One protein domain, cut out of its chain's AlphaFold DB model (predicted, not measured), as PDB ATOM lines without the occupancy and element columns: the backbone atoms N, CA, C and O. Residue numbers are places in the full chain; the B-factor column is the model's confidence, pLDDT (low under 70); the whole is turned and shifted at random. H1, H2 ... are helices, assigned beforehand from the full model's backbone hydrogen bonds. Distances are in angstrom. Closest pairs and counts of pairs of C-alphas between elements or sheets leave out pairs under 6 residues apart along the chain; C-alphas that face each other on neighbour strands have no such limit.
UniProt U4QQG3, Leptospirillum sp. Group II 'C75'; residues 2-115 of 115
ATOM      1  N   ASN A   2       3.155  52.502 -28.144       76.69
ATOM      2  CA  ASN A   2       3.722  51.448 -27.311       76.69
ATOM      3  C   ASN A   2       2.600  50.794 -26.478       76.69
ATOM      4  O   ASN A   2       1.562  51.403 -26.217       76.69
ATOM      5  N   THR A   3       2.802  49.559 -26.026       75.06
ATOM      6  CA  THR A   3       1.847  48.850 -25.163       75.06
ATOM      7  C   THR A   3       1.592  49.624 -23.861       75.06
ATOM      8  O   THR A   3       0.460  49.684 -23.396       75.06
ATOM      9  N   GLN A   4       2.623  50.275 -23.306       81.44
ATOM     10  CA  GLN A   4       2.494  51.115 -22.105       81.44
ATOM     11  C   GLN A   4       1.546  52.303 -22.326       81.44
ATOM     12  O   GLN A   4       0.671  52.559 -21.506       81.44
ATOM     13  N   GLU A   5       1.661  52.979 -23.471       81.38
ATOM     14  CA  GLU A   5       0.785  54.099 -23.837       81.38
ATOM     15  C   GLU A   5      -0.665  53.635 -24.035       81.38
ATOM     16  O   GLU A   5      -1.591  54.327 -23.622       81.38
ATOM     17  N   PHE A   6      -0.875  52.443 -24.611       83.06
ATOM     18  CA  PHE A   6      -2.211  51.849 -24.720       83.06
ATOM     19  C   PHE A   6      -2.843  51.638 -23.343       83.06
ATOM     20  O   PHE A   6      -3.981  52.045 -23.116       83.06
ATOM     21  N   TYR A   7      -2.112  51.019 -22.413       83.88
ATOM     22  CA  TYR A   7      -2.625  50.787 -21.066       83.88
ATOM     23  C   TYR A   7      -2.898  52.088 -20.319       83.88
ATOM     24  O   TYR A   7      -3.927  52.176 -19.652       83.88
ATOM     25  N   ALA A   8      -2.035  53.098 -20.463       87.31
ATOM     26  CA  ALA A   8      -2.250  54.409 -19.863       87.31
ATOM     27  C   ALA A   8      -3.560  55.041 -20.364       87.31
ATOM     28  O   ALA A   8      -4.407  55.399 -19.551       87.31
ATOM     29  N   GLN A   9      -3.790  55.060 -21.682       84.94
ATOM     30  CA  GLN A   9      -5.021  55.608 -22.270       84.94
ATOM     31  C   GLN A   9      -6.283  54.865 -21.824       84.94
ATOM     32  O   GLN A   9      -7.322  55.475 -21.583       84.94
ATOM     33  N   ILE A  10      -6.227  53.532 -21.741       82.75
ATOM     34  CA  ILE A  10      -7.370  52.743 -21.268       82.75
ATOM     35  C   ILE A  10      -7.626  53.006 -19.783       82.75
ATOM     36  O   ILE A  10      -8.779  53.166 -19.390       82.75
ATOM     37  N   THR A  11      -6.569  53.074 -18.976       86.25
ATOM     38  CA  THR A  11      -6.672  53.359 -17.540       86.25
ATOM     39  C   THR A  11      -7.275  54.737 -17.300       86.25
ATOM     40  O   THR A  11      -8.207  54.854 -16.517       86.25
ATOM     41  N   GLU A  12      -6.821  55.762 -18.018       87.38
ATOM     42  CA  GLU A  12      -7.361  57.121 -17.913       87.38
ATOM     43  C   GLU A  12      -8.857  57.166 -18.256       87.38
ATOM     44  O   GLU A  12      -9.656  57.720 -17.502       87.38
ATOM     45  N   LYS A  13      -9.274  56.475 -19.326       81.69
ATOM     46  CA  LYS A  13     -10.699  56.320 -19.659       81.69
ATOM     47  C   LYS A  13     -11.488  55.613 -18.555       81.69
ATOM     48  O   LYS A  13     -12.635  55.975 -18.303       81.69
ATOM     49  N   MET A  14     -10.899  54.605 -17.911       79.25
ATOM     50  CA  MET A  14     -11.532  53.907 -16.789       79.25
ATOM     51  C   MET A  14     -11.673  54.811 -15.564       79.25
ATOM     52  O   MET A  14     -12.731  54.798 -14.942       79.25
ATOM     53  N   VAL A  15     -10.651  55.604 -15.240       86.06
ATOM     54  CA  VAL A  15     -10.689  56.566 -14.128       86.06
ATOM     55  C   VAL A  15     -11.771  57.612 -14.372       86.06
ATOM     56  O   VAL A  15     -12.638  57.785 -13.525       86.06
ATOM     57  N   HIS A  16     -11.815  58.209 -15.563       82.81
ATOM     58  CA  HIS A  16     -12.853  59.180 -15.910       82.81
ATOM     59  C   HIS A  16     -14.268  58.576 -15.828       82.81
ATOM     60  O   HIS A  16     -15.214  59.213 -15.366       82.81
ATOM     61  N   ALA A  17     -14.441  57.323 -16.262       74.88
ATOM     62  CA  ALA A  17     -15.722  56.632 -16.128       74.88
ATOM     63  C   ALA A  17     -16.118  56.429 -14.654       74.88
ATOM     64  O   ALA A  17     -17.275  56.661 -14.296       74.88
ATOM     65  N   LEU A  18     -15.161  56.072 -13.795       79.88
ATOM     66  CA  LEU A  18     -15.379  55.942 -12.354       79.88
ATOM     67  C   LEU A  18     -15.754  57.279 -11.704       79.88
ATOM     68  O   LEU A  18     -16.707  57.323 -10.929       79.88
ATOM     69  N   GLU A  19     -15.061  58.364 -12.051       83.25
ATOM     70  CA  GLU A  19     -15.359  59.720 -11.564       83.25
ATOM     71  C   GLU A  19     -16.758  60.186 -11.976       83.25
ATOM     72  O   GLU A  19     -17.458  60.824 -11.194       83.25
ATOM     73  N   SER A  20     -17.223  59.782 -13.162       76.19
ATOM     74  CA  SER A  20     -18.599  60.030 -13.615       76.19
ATOM     75  C   SER A  20     -19.671  59.205 -12.876       76.19
ATOM     76  O   SER A  20     -20.838  59.204 -13.268       76.19
ATOM     77  N   GLY A  21     -19.300  58.483 -11.812       69.62
ATOM     78  CA  GLY A  21     -20.207  57.692 -10.973       69.62
ATOM     79  C   GLY A  21     -20.631  56.361 -11.598       69.62
ATOM     80  O   GLY A  21     -21.556  55.707 -11.121       69.62
ATOM     81  N   THR A  22     -19.961  55.947 -12.673       65.62
ATOM     82  CA  THR A  22     -20.266  54.737 -13.435       65.62
ATOM     83  C   THR A  22     -19.163  53.706 -13.216       65.62
ATOM     84  O   THR A  22     -18.049  53.853 -13.710       65.62
ATOM     85  N   ALA A  23     -19.465  52.616 -12.504       62.47
ATOM     86  CA  ALA A  23     -18.548  51.480 -12.434       62.47
ATOM     87  C   ALA A  23     -18.352  50.899 -13.853       62.47
ATOM     88  O   ALA A  23     -19.331  50.446 -14.437       62.47
ATOM     89  N   PRO A  24     -17.134  50.883 -14.426       56.44
ATOM     90  CA  PRO A  24     -16.906  50.611 -15.850       56.44
ATOM     91  C   PRO A  24     -17.111  49.142 -16.249       56.44
ATOM     92  O   PRO A  24     -17.263  48.831 -17.430       56.44
ATOM     93  N   TRP A  25     -17.092  48.221 -15.278       66.69
ATOM     94  CA  TRP A  25     -17.475  46.817 -15.474       66.69
ATOM     95  C   TRP A  25     -18.991  46.605 -15.411       66.69
ATOM     96  O   TRP A  25     -19.498  45.611 -15.933       66.69
ATOM     97  N   THR A  26     -19.715  47.539 -14.802       59.47
ATOM     98  CA  THR A  26     -21.166  47.641 -14.900       59.47
ATOM     99  C   THR A  26     -21.471  48.396 -16.196       59.47
ATOM    100  O   THR A  26     -20.743  49.307 -16.578       59.47
ATOM    101  N   ARG A  27     -22.514  48.019 -16.938       58.34
ATOM    102  CA  ARG A  27     -22.932  48.760 -18.143       58.34
ATOM    103  C   ARG A  27     -24.120  49.665 -17.792       58.34
ATOM    104  O   ARG A  27     -25.247  49.226 -17.993       58.34
ATOM    105  N   PRO A  28     -23.940  50.879 -17.237       53.28
ATOM    106  CA  PRO A  28     -25.084  51.726 -16.897       53.28
ATOM    107  C   PRO A  28     -25.670  52.477 -18.097       53.28
ATOM    108  O   PRO A  28     -26.759  53.034 -17.989       53.28
ATOM    109  N   TRP A  29     -24.999  52.494 -19.253       62.16
ATOM    110  CA  TRP A  29     -25.584  53.019 -20.486       62.16
ATOM    111  C   TRP A  29     -26.591  52.017 -21.075       62.16
ATOM    112  O   TRP A  29     -26.279  50.836 -21.235       62.16
ATOM    113  N   LYS A  30     -27.800  52.492 -21.427       47.38
ATOM    114  CA  LYS A  30     -28.792  51.712 -22.187       47.38
ATOM    115  C   LYS A  30     -28.176  51.325 -23.528       47.38
ATOM    116  O   LYS A  30     -28.045  52.161 -24.417       47.38
ATOM    117  N   VAL A  31     -27.776  50.067 -23.665       51.19
ATOM    118  CA  VAL A  31     -27.318  49.538 -24.945       51.19
ATOM    119  C   VAL A  31     -28.571  49.282 -25.777       51.19
ATOM    120  O   VAL A  31     -29.339  48.382 -25.473       51.19
ATOM    121  N   THR A  32     -28.810  50.082 -26.812       49.97
ATOM    122  CA  THR A  32     -29.832  49.782 -27.834       49.97
ATOM    123  C   THR A  32     -29.456  48.565 -28.685       49.97
ATOM    124  O   THR A  32     -30.252  48.111 -29.499       49.97
ATOM    125  N   VAL A  33     -28.244  48.037 -28.504       52.69
ATOM    126  CA  VAL A  33     -27.712  46.881 -29.216       52.69
ATOM    127  C   VAL A  33     -27.226  45.832 -28.224       52.69
ATOM    128  O   VAL A  33     -26.147  45.942 -27.653       52.69
ATOM    129  N   ASP A  34     -28.009  44.772 -28.050       55.03
ATOM    130  CA  ASP A  34     -27.722  43.632 -27.164       55.03
ATOM    131  C   ASP A  34     -26.498  42.785 -27.572       55.03
ATOM    132  O   ASP A  34     -26.203  41.753 -26.968       55.03
ATOM    133  N   SER A  35     -25.763  43.176 -28.613       68.19
ATOM    134  CA  SER A  35     -24.649  42.391 -29.146       68.19
ATOM    135  C   SER A  35     -23.318  42.792 -28.517       68.19
ATOM    136  O   SER A  35     -23.094  43.940 -28.180       68.19
ATOM    137  N   ALA A  36     -22.392  41.856 -28.333       79.44
ATOM    138  CA  ALA A  36     -21.007  42.206 -28.011       79.44
ATOM    139  C   ALA A  36     -20.287  42.707 -29.280       79.44
ATOM    140  O   ALA A  36     -20.698  42.339 -30.382       79.44
ATOM    141  N   PRO A  37     -19.186  43.479 -29.173       87.50
ATOM    142  CA  PRO A  37     -18.362  43.784 -30.333       87.50
ATOM    143  C   PRO A  37     -17.876  42.489 -30.976       87.50
ATOM    144  O   PRO A  37     -17.282  41.643 -30.300       87.50
ATOM    145  N   VAL A  38     -18.097  42.336 -32.278       90.44
ATOM    146  CA  VAL A  38     -17.703  41.145 -33.039       90.44
ATOM    147  C   VAL A  38     -16.787  41.515 -34.188       90.44
ATOM    148  O   VAL A  38     -16.865  42.601 -34.762       90.44
ATOM    149  N   ASN A  39     -15.907  40.594 -34.563       90.88
ATOM    150  CA  ASN A  39     -15.153  40.750 -35.793       90.88
ATOM    151  C   ASN A  39     -16.074  40.504 -37.004       90.88
ATOM    152  O   ASN A  39     -16.679  39.440 -37.114       90.88
ATOM    153  N   ALA A  40     -16.136  41.454 -37.937       88.56
ATOM    154  CA  ALA A  40     -17.051  41.426 -39.080       88.56
ATOM    155  C   ALA A  40     -16.800  40.266 -40.061       88.56
ATOM    156  O   ALA A  40     -17.680  39.920 -40.847       88.56
ATOM    157  N   LEU A  41     -15.602  39.671 -40.059       87.62
ATOM    158  CA  LEU A  41     -15.265  38.564 -40.956       87.62
ATOM    159  C   LEU A  41     -15.483  37.208 -40.309       87.62
ATOM    160  O   LEU A  41     -16.009  36.310 -40.952       87.62
ATOM    161  N   THR A  42     -15.031  37.053 -39.066       87.31
ATOM    162  CA  THR A  42     -15.057  35.754 -38.376       87.31
ATOM    163  C   THR A  42     -16.300  35.555 -37.517       87.31
ATOM    164  O   THR A  42     -16.527  34.446 -37.049       87.31
ATOM    165  N   GLY A  43     -17.066  36.616 -37.246       86.81
ATOM    166  CA  GLY A  43     -18.216  36.599 -36.338       86.81
ATOM    167  C   GLY A  43     -17.848  36.392 -34.865       86.81
ATOM    168  O   GLY A  43     -18.727  36.336 -34.011       86.81
ATOM    169  N   LYS A  44     -16.555  36.273 -34.536       88.19
ATOM    170  CA  LYS A  44     -16.106  35.997 -33.170       88.19
ATOM    171  C   LYS A  44     -16.222  37.256 -32.302       88.19
ATOM    172  O   LYS A  44     -15.732  38.309 -32.725       88.19
ATOM    173  N   PRO A  45     -16.796  37.158 -31.088       88.44
ATOM    174  CA  PRO A  45     -16.850  38.279 -30.162       88.44
ATOM    175  C   PRO A  45     -15.463  38.602 -29.599       88.44
ATOM    176  O   PRO A  45     -14.681  37.706 -29.262       88.44
ATOM    177  N   TYR A  46     -15.171  39.896 -29.475       89.38
ATOM    178  CA  TYR A  46     -14.000  40.384 -28.753       89.38
ATOM    179  C   TYR A  46     -14.154  40.110 -27.250       89.38
ATOM    180  O   TYR A  46     -15.260  39.990 -26.727       89.38
ATOM    181  N   ARG A  47     -13.027  39.987 -26.537       85.25
ATOM    182  CA  ARG A  47     -12.989  39.637 -25.108       85.25
ATOM    183  C   ARG A  47     -12.144  40.628 -24.312       85.25
ATOM    184  O   ARG A  47     -11.247  41.267 -24.865       85.25
ATOM    185  N   GLY A  48     -12.417  40.711 -23.009       85.88
ATOM    186  CA  GLY A  48     -11.652  41.517 -22.056       85.88
ATOM    187  C   GLY A  48     -11.637  43.006 -22.409       85.88
ATOM    188  O   GLY A  48     -12.644  43.561 -22.844       85.88
ATOM    189  N   VAL A  49     -10.468  43.635 -22.264       84.81
ATOM    190  CA  VAL A  49     -10.269  45.078 -22.497       84.81
ATOM    191  C   VAL A  49     -10.670  45.509 -23.910       84.81
ATOM    192  O   VAL A  49     -11.215  46.595 -24.085       84.81
ATOM    193  N   ASN A  50     -10.485  44.652 -24.918       88.38
ATOM    194  CA  ASN A  50     -10.883  44.977 -26.289       88.38
ATOM    195  C   ASN A  50     -12.399  45.124 -26.427       88.38
ATOM    196  O   ASN A  50     -12.859  46.019 -27.126       88.38
ATOM    197  N   ALA A  51     -13.179  44.275 -25.751       87.31
ATOM    198  CA  ALA A  51     -14.634  44.386 -25.774       87.31
ATOM    199  C   ALA A  51     -15.093  45.708 -25.143       87.31
ATOM    200  O   ALA A  51     -15.962  46.379 -25.693       87.31
ATOM    201  N   LEU A  52     -14.467  46.113 -24.033       84.12
ATOM    202  CA  LEU A  52     -14.763  47.383 -23.367       84.12
ATOM    203  C   LEU A  52     -14.390  48.584 -24.243       84.12
ATOM    204  O   LEU A  52     -15.234  49.438 -24.495       84.12
ATOM    205  N   ASN A  53     -13.161  48.622 -24.766       86.69
ATOM    206  CA  ASN A  53     -12.681  49.740 -25.579       86.69
ATOM    207  C   ASN A  53     -13.524  49.938 -26.852       86.69
ATOM    208  O   ASN A  53     -13.887  51.062 -27.190       86.69
ATOM    209  N   LEU A  54     -13.876  48.844 -27.536       87.38
ATOM    210  CA  LEU A  54     -14.721  48.900 -28.731       87.38
ATOM    211  C   LEU A  54     -16.150  49.340 -28.391       87.38
ATOM    212  O   LEU A  54     -16.700  50.191 -29.083       87.38
ATOM    213  N   SER A  55     -16.726  48.843 -27.294       84.00
ATOM    214  CA  SER A  55     -18.065  49.263 -26.853       84.00
ATOM    215  C   SER A  55     -18.116  50.757 -26.524       84.00
ATOM    216  O   SER A  55     -19.032  51.448 -26.963       84.00
ATOM    217  N   TRP A  56     -17.105  51.280 -25.821       82.44
ATOM    218  CA  TRP A  56     -16.991  52.720 -25.569       82.44
ATOM    219  C   TRP A  56     -16.883  53.523 -26.853       82.44
ATOM    220  O   TRP A  56     -17.498  54.579 -26.976       82.44
ATOM    221  N   HIS A  57     -16.118  53.027 -27.822       85.75
ATOM    222  CA  HIS A  57     -16.022  53.701 -29.101       85.75
ATOM    223  C   HIS A  57     -17.373  53.745 -29.830       85.75
ATOM    224  O   HIS A  57     -17.751  54.810 -30.315       85.75
ATOM    225  N   ALA A  58     -18.103  52.624 -29.903       82.75
ATOM    226  CA  ALA A  58     -19.437  52.588 -30.512       82.75
ATOM    227  C   ALA A  58     -20.376  53.609 -29.855       82.75
ATOM    228  O   ALA A  58     -21.028  54.380 -30.558       82.75
ATOM    229  N   LEU A  59     -20.352  53.682 -28.519       80.31
ATOM    230  CA  LEU A  59     -21.110  54.663 -27.746       80.31
ATOM    231  C   LEU A  59     -20.695  56.104 -28.086       80.31
ATOM    232  O   LEU A  59     -21.555  56.936 -28.347       80.31
ATOM    233  N   SER A  60     -19.391  56.390 -28.145       81.62
ATOM    234  CA  SER A  60     -18.879  57.736 -28.447       81.62
ATOM    235  C   SER A  60     -19.207  58.214 -29.865       81.62
ATOM    236  O   SER A  60     -19.410  59.404 -30.081       81.62
ATOM    237  N   MET A  61     -19.275  57.291 -30.830       80.25
ATOM    238  CA  MET A  61     -19.636  57.594 -32.217       80.25
ATOM    239  C   MET A  61     -21.151  57.546 -32.460       80.25
ATOM    240  O   MET A  61     -21.593  57.906 -33.549       80.25
ATOM    241  N   GLY A  62     -21.948  57.084 -31.489       78.88
ATOM    242  CA  GLY A  62     -23.392  56.892 -31.646       78.88
ATOM    243  C   GLY A  62     -23.764  55.857 -32.714       78.88
ATOM    244  O   GLY A  62     -24.846  55.930 -33.289       78.88
ATOM    245  N   VAL A  63     -22.864  54.915 -33.023       76.38
ATOM    246  CA  VAL A  63     -23.067  53.926 -34.092       76.38
ATOM    247  C   VAL A  63     -23.634  52.638 -33.489       76.38
ATOM    248  O   VAL A  63     -23.003  52.071 -32.597       76.38
ATOM    249  N   PRO A  64     -24.785  52.136 -33.977       74.31
ATOM    250  CA  PRO A  64     -25.371  50.897 -33.472       74.31
ATOM    251  C   PRO A  64     -24.644  49.647 -33.988       74.31
ATOM    252  O   PRO A  64     -24.787  48.576 -33.412       74.31
ATOM    253  N   ASP A  65     -23.864  49.740 -35.068       83.19
ATOM    254  CA  ASP A  65     -23.123  48.588 -35.583       83.19
ATOM    255  C   ASP A  65     -21.888  48.279 -34.721       83.19
ATOM    256  O   ASP A  65     -20.978  49.094 -34.573       83.19
ATOM    257  N   MET A  66     -21.860  47.067 -34.169       86.25
ATOM    258  CA  MET A  66     -20.798  46.563 -33.293       86.25
ATOM    259  C   MET A  66     -19.827  45.627 -34.025       86.25
ATOM    260  O   MET A  66     -19.050  44.897 -33.399       86.25
ATOM    261  N   ARG A  67     -19.867  45.617 -35.360       89.06
ATOM    262  CA  ARG A  67     -18.950  44.853 -36.207       89.06
ATOM    263  C   ARG A  67     -17.694  45.663 -36.500       89.06
ATOM    264  O   ARG A  67     -17.749  46.751 -37.062       89.06
ATOM    265  N   TYR A  68     -16.539  45.079 -36.194       89.88
ATOM    266  CA  TYR A  68     -15.231  45.683 -36.446       89.88
ATOM    267  C   TYR A  68     -14.403  44.835 -37.411       89.88
ATOM    268  O   TYR A  68     -14.410  43.604 -37.350       89.88
ATOM    269  N   ALA A  69     -13.655  45.493 -38.291       90.69
ATOM    270  CA  ALA A  69     -12.719  44.860 -39.214       90.69
ATOM    271  C   ALA A  69     -11.424  45.670 -39.277       90.69
ATOM    272  O   ALA A  69     -11.453  46.895 -39.172       90.69
ATOM    273  N   THR A  70     -10.294  44.992 -39.472       90.69
ATOM    274  CA  THR A  70      -9.024  45.686 -39.719       90.69
ATOM    275  C   THR A  70      -8.953  46.182 -41.161       90.69
ATOM    276  O   THR A  70      -9.620  45.652 -42.056       90.69
ATOM    277  N   PHE A  71      -8.087  47.162 -41.421       88.56
ATOM    278  CA  PHE A  71      -7.867  47.677 -42.778       88.56
ATOM    279  C   PHE A  71      -7.467  46.565 -43.758       88.56
ATOM    280  O   PHE A  71      -7.988  46.474 -44.869       88.56
ATOM    281  N   LYS A  72      -6.564  45.677 -43.324       89.00
ATOM    282  CA  LYS A  72      -6.109  44.538 -44.127       89.00
ATOM    283  C   LYS A  72      -7.265  43.595 -44.468       89.00
ATOM    284  O   LYS A  72      -7.419  43.228 -45.627       89.00
ATOM    285  N   GLN A  73      -8.107  43.278 -43.486       90.31
ATOM    286  CA  GLN A  73      -9.283  42.433 -43.684       90.31
ATOM    287  C   GLN A  73     -10.296  43.051 -44.662       90.31
ATOM    288  O   GLN A  73     -10.840  42.352 -45.514       90.31
ATOM    289  N   ALA A  74     -10.536  44.360 -44.558       90.12
ATOM    290  CA  ALA A  74     -11.411  45.077 -45.481       90.12
ATOM    291  C   ALA A  74     -10.861  45.037 -46.915       90.12
ATOM    292  O   ALA A  74     -11.594  44.712 -47.847       90.12
ATOM    293  N   LYS A  75      -9.555  45.286 -47.083       90.94
ATOM    294  CA  LYS A  75      -8.881  45.239 -48.387       90.94
ATOM    295  C   LYS A  75      -8.944  43.850 -49.025       90.94
ATOM    296  O   LYS A  75      -9.242  43.752 -50.208       90.94
ATOM    297  N   GLU A  76      -8.709  42.790 -48.252       92.06
ATOM    298  CA  GLU A  76      -8.796  41.397 -48.724       92.06
ATOM    299  C   GLU A  76     -10.207  41.023 -49.200       92.06
ATOM    300  O   GLU A  76     -10.352  40.257 -50.147       92.06
ATOM    301  N   LYS A  77     -11.251  41.605 -48.595       90.19
ATOM    302  CA  LYS A  77     -12.649  41.437 -49.028       90.19
ATOM    303  C   LYS A  77     -13.108  42.421 -50.112       90.19
ATOM    304  O   LYS A  77     -14.268  42.372 -50.510       90.19
ATOM    305  N   GLY A  78     -12.242  43.324 -50.579       91.75
ATOM    306  CA  GLY A  78     -12.606  44.355 -51.558       91.75
ATOM    307  C   GLY A  78     -13.513  45.461 -51.003       91.75
ATOM    308  O   GLY A  78     -14.128  46.203 -51.770       91.75
ATOM    309  N   TRP A  79     -13.616  45.597 -49.680       92.38
ATOM    310  CA  TRP A  79     -14.385  46.661 -49.040       92.38
ATOM    311  C   TRP A  79     -13.631  47.990 -49.095       92.38
ATOM    312  O   TRP A  79     -12.423  48.054 -48.859       92.38
ATOM    313  N   LYS A  80     -14.362  49.077 -49.364       90.06
ATOM    314  CA  LYS A  80     -13.824  50.441 -49.337       90.06
ATOM    315  C   LYS A  80     -14.160  51.100 -48.005       90.06
ATOM    316  O   LYS A  80     -15.306  51.085 -47.569       90.06
ATOM    317  N   ILE A  81     -13.153  51.696 -47.376       88.12
ATOM    318  CA  ILE A  81     -13.319  52.470 -46.144       88.12
ATOM    319  C   ILE A  81     -13.659  53.908 -46.525       88.12
ATOM    320  O   ILE A  81     -13.086  54.463 -47.465       88.12
ATOM    321  N   ARG A  82     -14.606  54.509 -45.802       88.50
ATOM    322  CA  ARG A  82     -15.000  55.901 -46.015       88.50
ATOM    323  C   ARG A  82     -13.822  56.829 -45.698       88.50
ATOM    324  O   ARG A  82     -13.153  56.678 -44.677       88.50
ATOM    325  N   GLY A  83     -13.571  57.800 -46.575       89.12
ATOM    326  CA  GLY A  83     -12.547  58.819 -46.339       89.12
ATOM    327  C   GLY A  83     -12.814  59.571 -45.032       89.12
ATOM    328  O   GLY A  83     -13.949  59.959 -44.766       89.12
ATOM    329  N   GLY A  84     -11.778  59.736 -44.205       86.31
ATOM    330  CA  GLY A  84     -11.869  60.394 -42.896       86.31
ATOM    331  C   GLY A  84     -12.193  59.472 -41.715       86.31
ATOM    332  O   GLY A  84     -12.158  59.928 -40.572       86.31
ATOM    333  N   SER A  85     -12.462  58.182 -41.944       84.81
ATOM    334  CA  SER A  85     -12.622  57.213 -40.853       84.81
ATOM    335  C   SER A  85     -11.315  57.018 -40.077       84.81
ATOM    336  O   SER A  85     -10.251  56.833 -40.669       84.81
ATOM    337  N   LYS A  86     -11.404  57.020 -38.743       85.38
ATOM    338  CA  LYS A  86     -10.279  56.747 -37.837       85.38
ATOM    339  C   LYS A  86     -10.381  55.327 -37.281       85.38
ATOM    340  O   LYS A  86     -11.469  54.871 -36.940       85.38
ATOM    341  N   GLY A  87      -9.247  54.633 -37.212       86.56
ATOM    342  CA  GLY A  87      -9.150  53.319 -36.574       86.56
ATOM    343  C   GLY A  87      -9.057  53.422 -35.051       86.56
ATOM    344  O   GLY A  87      -8.709  54.472 -34.510       86.56
ATOM    345  N   ILE A  88      -9.333  52.312 -34.365       86.75
ATOM    346  CA  ILE A  88      -9.222  52.192 -32.906       86.75
ATOM    347  C   ILE A  88      -8.155  51.147 -32.598       86.75
ATOM    348  O   ILE A  88      -8.221  50.049 -33.153       86.75
ATOM    349  N   PRO A  89      -7.211  51.427 -31.689       86.81
ATOM    350  CA  PRO A  89      -6.245  50.429 -31.260       86.81
ATOM    351  C   PRO A  89      -6.919  49.282 -30.499       86.81
ATOM    352  O   PRO A  89      -7.742  49.506 -29.607       86.81
ATOM    353  N   ILE A  90      -6.503  48.053 -30.798       87.31
ATOM    354  CA  ILE A  90      -6.850  46.864 -30.016       87.31
ATOM    355  C   ILE A  90      -5.583  46.166 -29.527       87.31
ATOM    356  O   ILE A  90      -4.540  46.175 -30.180       87.31
ATOM    357  N   LEU A  91      -5.673  45.513 -28.374       86.12
ATOM    358  CA  LEU A  91      -4.568  44.743 -27.827       86.12
ATOM    359  C   LEU A  91      -4.640  43.303 -28.330       86.12
ATOM    360  O   LEU A  91      -5.586  42.573 -28.026       86.12
ATOM    361  N   LYS A  92      -3.620  42.853 -29.058       83.88
ATOM    362  CA  LYS A  92      -3.474  41.447 -29.438       83.88
ATOM    363  C   LYS A  92      -2.154  40.913 -28.907       83.88
ATOM    364  O   LYS A  92      -1.090  41.276 -29.391       83.88
ATOM    365  N   LEU A  93      -2.239  40.019 -27.928       79.00
ATOM    366  CA  LEU A  93      -1.075  39.305 -27.423       79.00
ATOM    367  C   LEU A  93      -0.695  38.222 -28.433       79.00
ATOM    368  O   LEU A  93      -1.465  37.296 -28.687       79.00
ATOM    369  N   VAL A  94       0.481  38.371 -29.035       80.69
ATOM    370  CA  VAL A  94       1.069  37.382 -29.938       80.69
ATOM    371  C   VAL A  94       2.307  36.816 -29.245       80.69
ATOM    372  O   VAL A  94       3.179  37.602 -28.870       80.69
ATOM    373  N   PRO A  95       2.404  35.490 -29.036       76.56
ATOM    374  CA  PRO A  95       3.631  34.898 -28.528       76.56
ATOM    375  C   PRO A  95       4.731  35.115 -29.569       76.56
ATOM    376  O   PRO A  95       4.601  34.707 -30.721       76.56
ATOM    377  N   LEU A  96       5.798  35.799 -29.168       73.75
ATOM    378  CA  LEU A  96       6.954  36.019 -30.025       73.75
ATOM    379  C   LEU A  96       8.013  34.982 -29.682       73.75
ATOM    380  O   LEU A  96       8.469  34.896 -28.539       73.75
ATOM    381  N   GLU A  97       8.419  34.204 -30.681       75.69
ATOM    382  CA  GLU A  97       9.575  33.331 -30.542       75.69
ATOM    383  C   GLU A  97      10.815  34.190 -30.280       75.69
ATOM    384  O   GLU A  97      11.205  35.048 -31.080       75.69
ATOM    385  N   LYS A  98      11.458  33.970 -29.130       62.50
ATOM    386  CA  LYS A  98      12.747  34.599 -28.843       62.50
ATOM    387  C   LYS A  98      13.785  34.009 -29.792       62.50
ATOM    388  O   LYS A  98      14.258  32.895 -29.578       62.50
ATOM    389  N   LYS A  99      14.222  34.777 -30.793       52.88
ATOM    390  CA  LYS A  99      15.459  34.441 -31.509       52.88
ATOM    391  C   LYS A  99      16.623  34.461 -30.514       52.88
ATOM    392  O   LYS A  99      16.923  35.484 -29.897       52.88
ATOM    393  N   ARG A 100      17.277  33.314 -30.347       43.16
ATOM    394  CA  ARG A 100      18.461  33.141 -29.501       43.16
ATOM    395  C   ARG A 100      19.635  33.902 -30.138       43.16
ATOM    396  O   ARG A 100      20.132  33.497 -31.183       43.16
ATOM    397  N   LYS A 101      20.079  35.017 -29.543       44.28
ATOM    398  CA  LYS A 101      21.290  35.720 -30.009       44.28
ATOM    399  C   LYS A 101      22.548  34.939 -29.605       44.28
ATOM    400  O   LYS A 101      22.712  34.604 -28.433       44.28
ATOM    401  N   LYS A 102      23.467  34.712 -30.553       50.25
ATOM    402  CA  LYS A 102      24.900  34.560 -30.242       50.25
ATOM    403  C   LYS A 102      25.366  35.930 -29.721       50.25
ATOM    404  O   LYS A 102      25.182  36.912 -30.431       50.25
ATOM    405  N   SER A 103      25.930  35.991 -28.514       42.91
ATOM    406  CA  SER A 103      26.388  37.186 -27.760       42.91
ATOM    407  C   SER A 103      25.363  37.885 -26.832       42.91
ATOM    408  O   SER A 103      24.559  38.727 -27.221       42.91
ATOM    409  N   GLY A 104      25.433  37.518 -25.547       49.44
ATOM    410  CA  GLY A 104      25.516  38.408 -24.374       49.44
ATOM    411  C   GLY A 104      24.425  39.427 -24.008       49.44
ATOM    412  O   GLY A 104      24.456  39.900 -22.877       49.44
ATOM    413  N   LYS A 105      23.466  39.798 -24.867       45.41
ATOM    414  CA  LYS A 105      22.453  40.825 -24.528       45.41
ATOM    415  C   LYS A 105      21.024  40.288 -24.648       45.41
ATOM    416  O   LYS A 105      20.599  39.852 -25.720       45.41
ATOM    417  N   ARG A 106      20.270  40.330 -23.536       38.69
ATOM    418  CA  ARG A 106      18.852  39.921 -23.478       38.69
ATOM    419  C   ARG A 106      18.028  40.817 -24.401       38.69
ATOM    420  O   ARG A 106      18.006  42.028 -24.227       38.69
ATOM    421  N   CYS A 107      17.347  40.211 -25.369       51.78
ATOM    422  CA  CYS A 107      16.370  40.893 -26.213       51.78
ATOM    423  C   CYS A 107      14.975  40.527 -25.713       51.78
ATOM    424  O   CYS A 107      14.575  39.363 -25.796       51.78
ATOM    425  N   PHE A 108      14.258  41.500 -25.161       47.44
ATOM    426  CA  PHE A 108      12.815  41.378 -24.994       47.44
ATOM    427  C   PHE A 108      12.171  41.716 -26.341       47.44
ATOM    428  O   PHE A 108      12.512  42.750 -26.912       47.44
ATOM    429  N   PRO A 109      11.322  40.840 -26.901       51.28
ATOM    430  CA  PRO A 109      10.651  41.151 -28.149       51.28
ATOM    431  C   PRO A 109       9.544  42.182 -27.875       51.28
ATOM    432  O   PRO A 109       8.749  42.008 -26.950       51.28
ATOM    433  N   GLU A 110       9.519  43.269 -28.644       53.75
ATOM    434  CA  GLU A 110       8.446  44.265 -28.586       53.75
ATOM    435  C   GLU A 110       7.129  43.608 -29.007       53.75
ATOM    436  O   GLU A 110       7.044  43.024 -30.086       53.75
ATOM    437  N   ILE A 111       6.110  43.664 -28.146       55.88
ATOM    438  CA  ILE A 111       4.786  43.102 -28.434       55.88
ATOM    439  C   ILE A 111       4.078  44.075 -29.386       55.88
ATOM    440  O   ILE A 111       3.794  45.204 -28.979       55.88
ATOM    441  N   PRO A 112       3.788  43.690 -30.642       49.66
ATOM    442  CA  PRO A 112       3.149  44.601 -31.574       49.66
ATOM    443  C   PRO A 112       1.682  44.791 -31.186       49.66
ATOM    444  O   PRO A 112       0.887  43.850 -31.198       49.66
ATOM    445  N   VAL A 113       1.310  46.033 -30.882       53.56
ATOM    446  CA  VAL A 113      -0.093  46.453 -30.856       53.56
ATOM    447  C   VAL A 113      -0.563  46.521 -32.309       53.56
ATOM    448  O   VAL A 113       0.043  47.212 -33.128       53.56
ATOM    449  N   ILE A 114      -1.603  45.762 -32.650       56.34
ATOM    450  CA  ILE A 114      -2.135  45.694 -34.016       56.34
ATOM    451  C   ILE A 114      -3.346  46.623 -34.103       56.34
ATOM    452  O   ILE A 114      -4.248  46.543 -33.269       56.34
ATOM    453  N   PHE A 115      -3.342  47.487 -35.117       49.59
ATOM    454  CA  PHE A 115      -4.442  48.381 -35.481       49.59
ATOM    455  C   PHE A 115      -5.301  47.760 -36.591       49.59
ATOM    456  O   PHE A 115      -4.739  47.046 -37.459       49.59
TER     457      PHE A 115
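AT A GLANCE: This is residues 2 to 115 of the 115 residues of a protein of Leptospirillum sp. Group II 'C75' (UniProt U4QQG3). Little regular structure is here: a loose body of loops holds two helices near each other, H1 and H2, and a short third, H3, apart from both. The unnamed stretch after H3 runs out and folds back as a long arm, whose tip, residues 100 to 105, sticks out. The printed part has 114 residues, 36 of them in H1, H2 and H3, in that order; the class is all helix, with no named strand. It is loose, radius of gyration of the C-alphas 17.4 A, spanning 57 by 42 by 26 A.

IN THESE COORDINATES: H1, residues 3 to 19, begins at C-alpha 3 (1.847, 48.850, -25.163) and measures 24.5 A. H2, residues 49 to 61, measures 18.4 A. H3, residues 71 to 76, ends at C-alpha 76 (-8.796, 41.397, -48.724).

HOW THE PARTS SIT: H1 and H2 are close but not clearly touching; their closest C-alphas, of Ile 10 and Asn 53, are 7.5 A apart. They run the same way at a steep tilt of 62 degrees. H3 is apart from both. Residues 38 to 39 pair with residues 67 to 68, parallel. In H1, H2 and H3 every O i to N i+4 pair is within hydrogen-bond range.

THE WHOLE: The C-alphas farthest apart, of Thr 32 and Ser 103, are 57.6 A apart. The printed part has no cut. The link H1 to H2 is long, 29 residues. pLDDT is under 70 in residues 21 to 35 and 98 to 115.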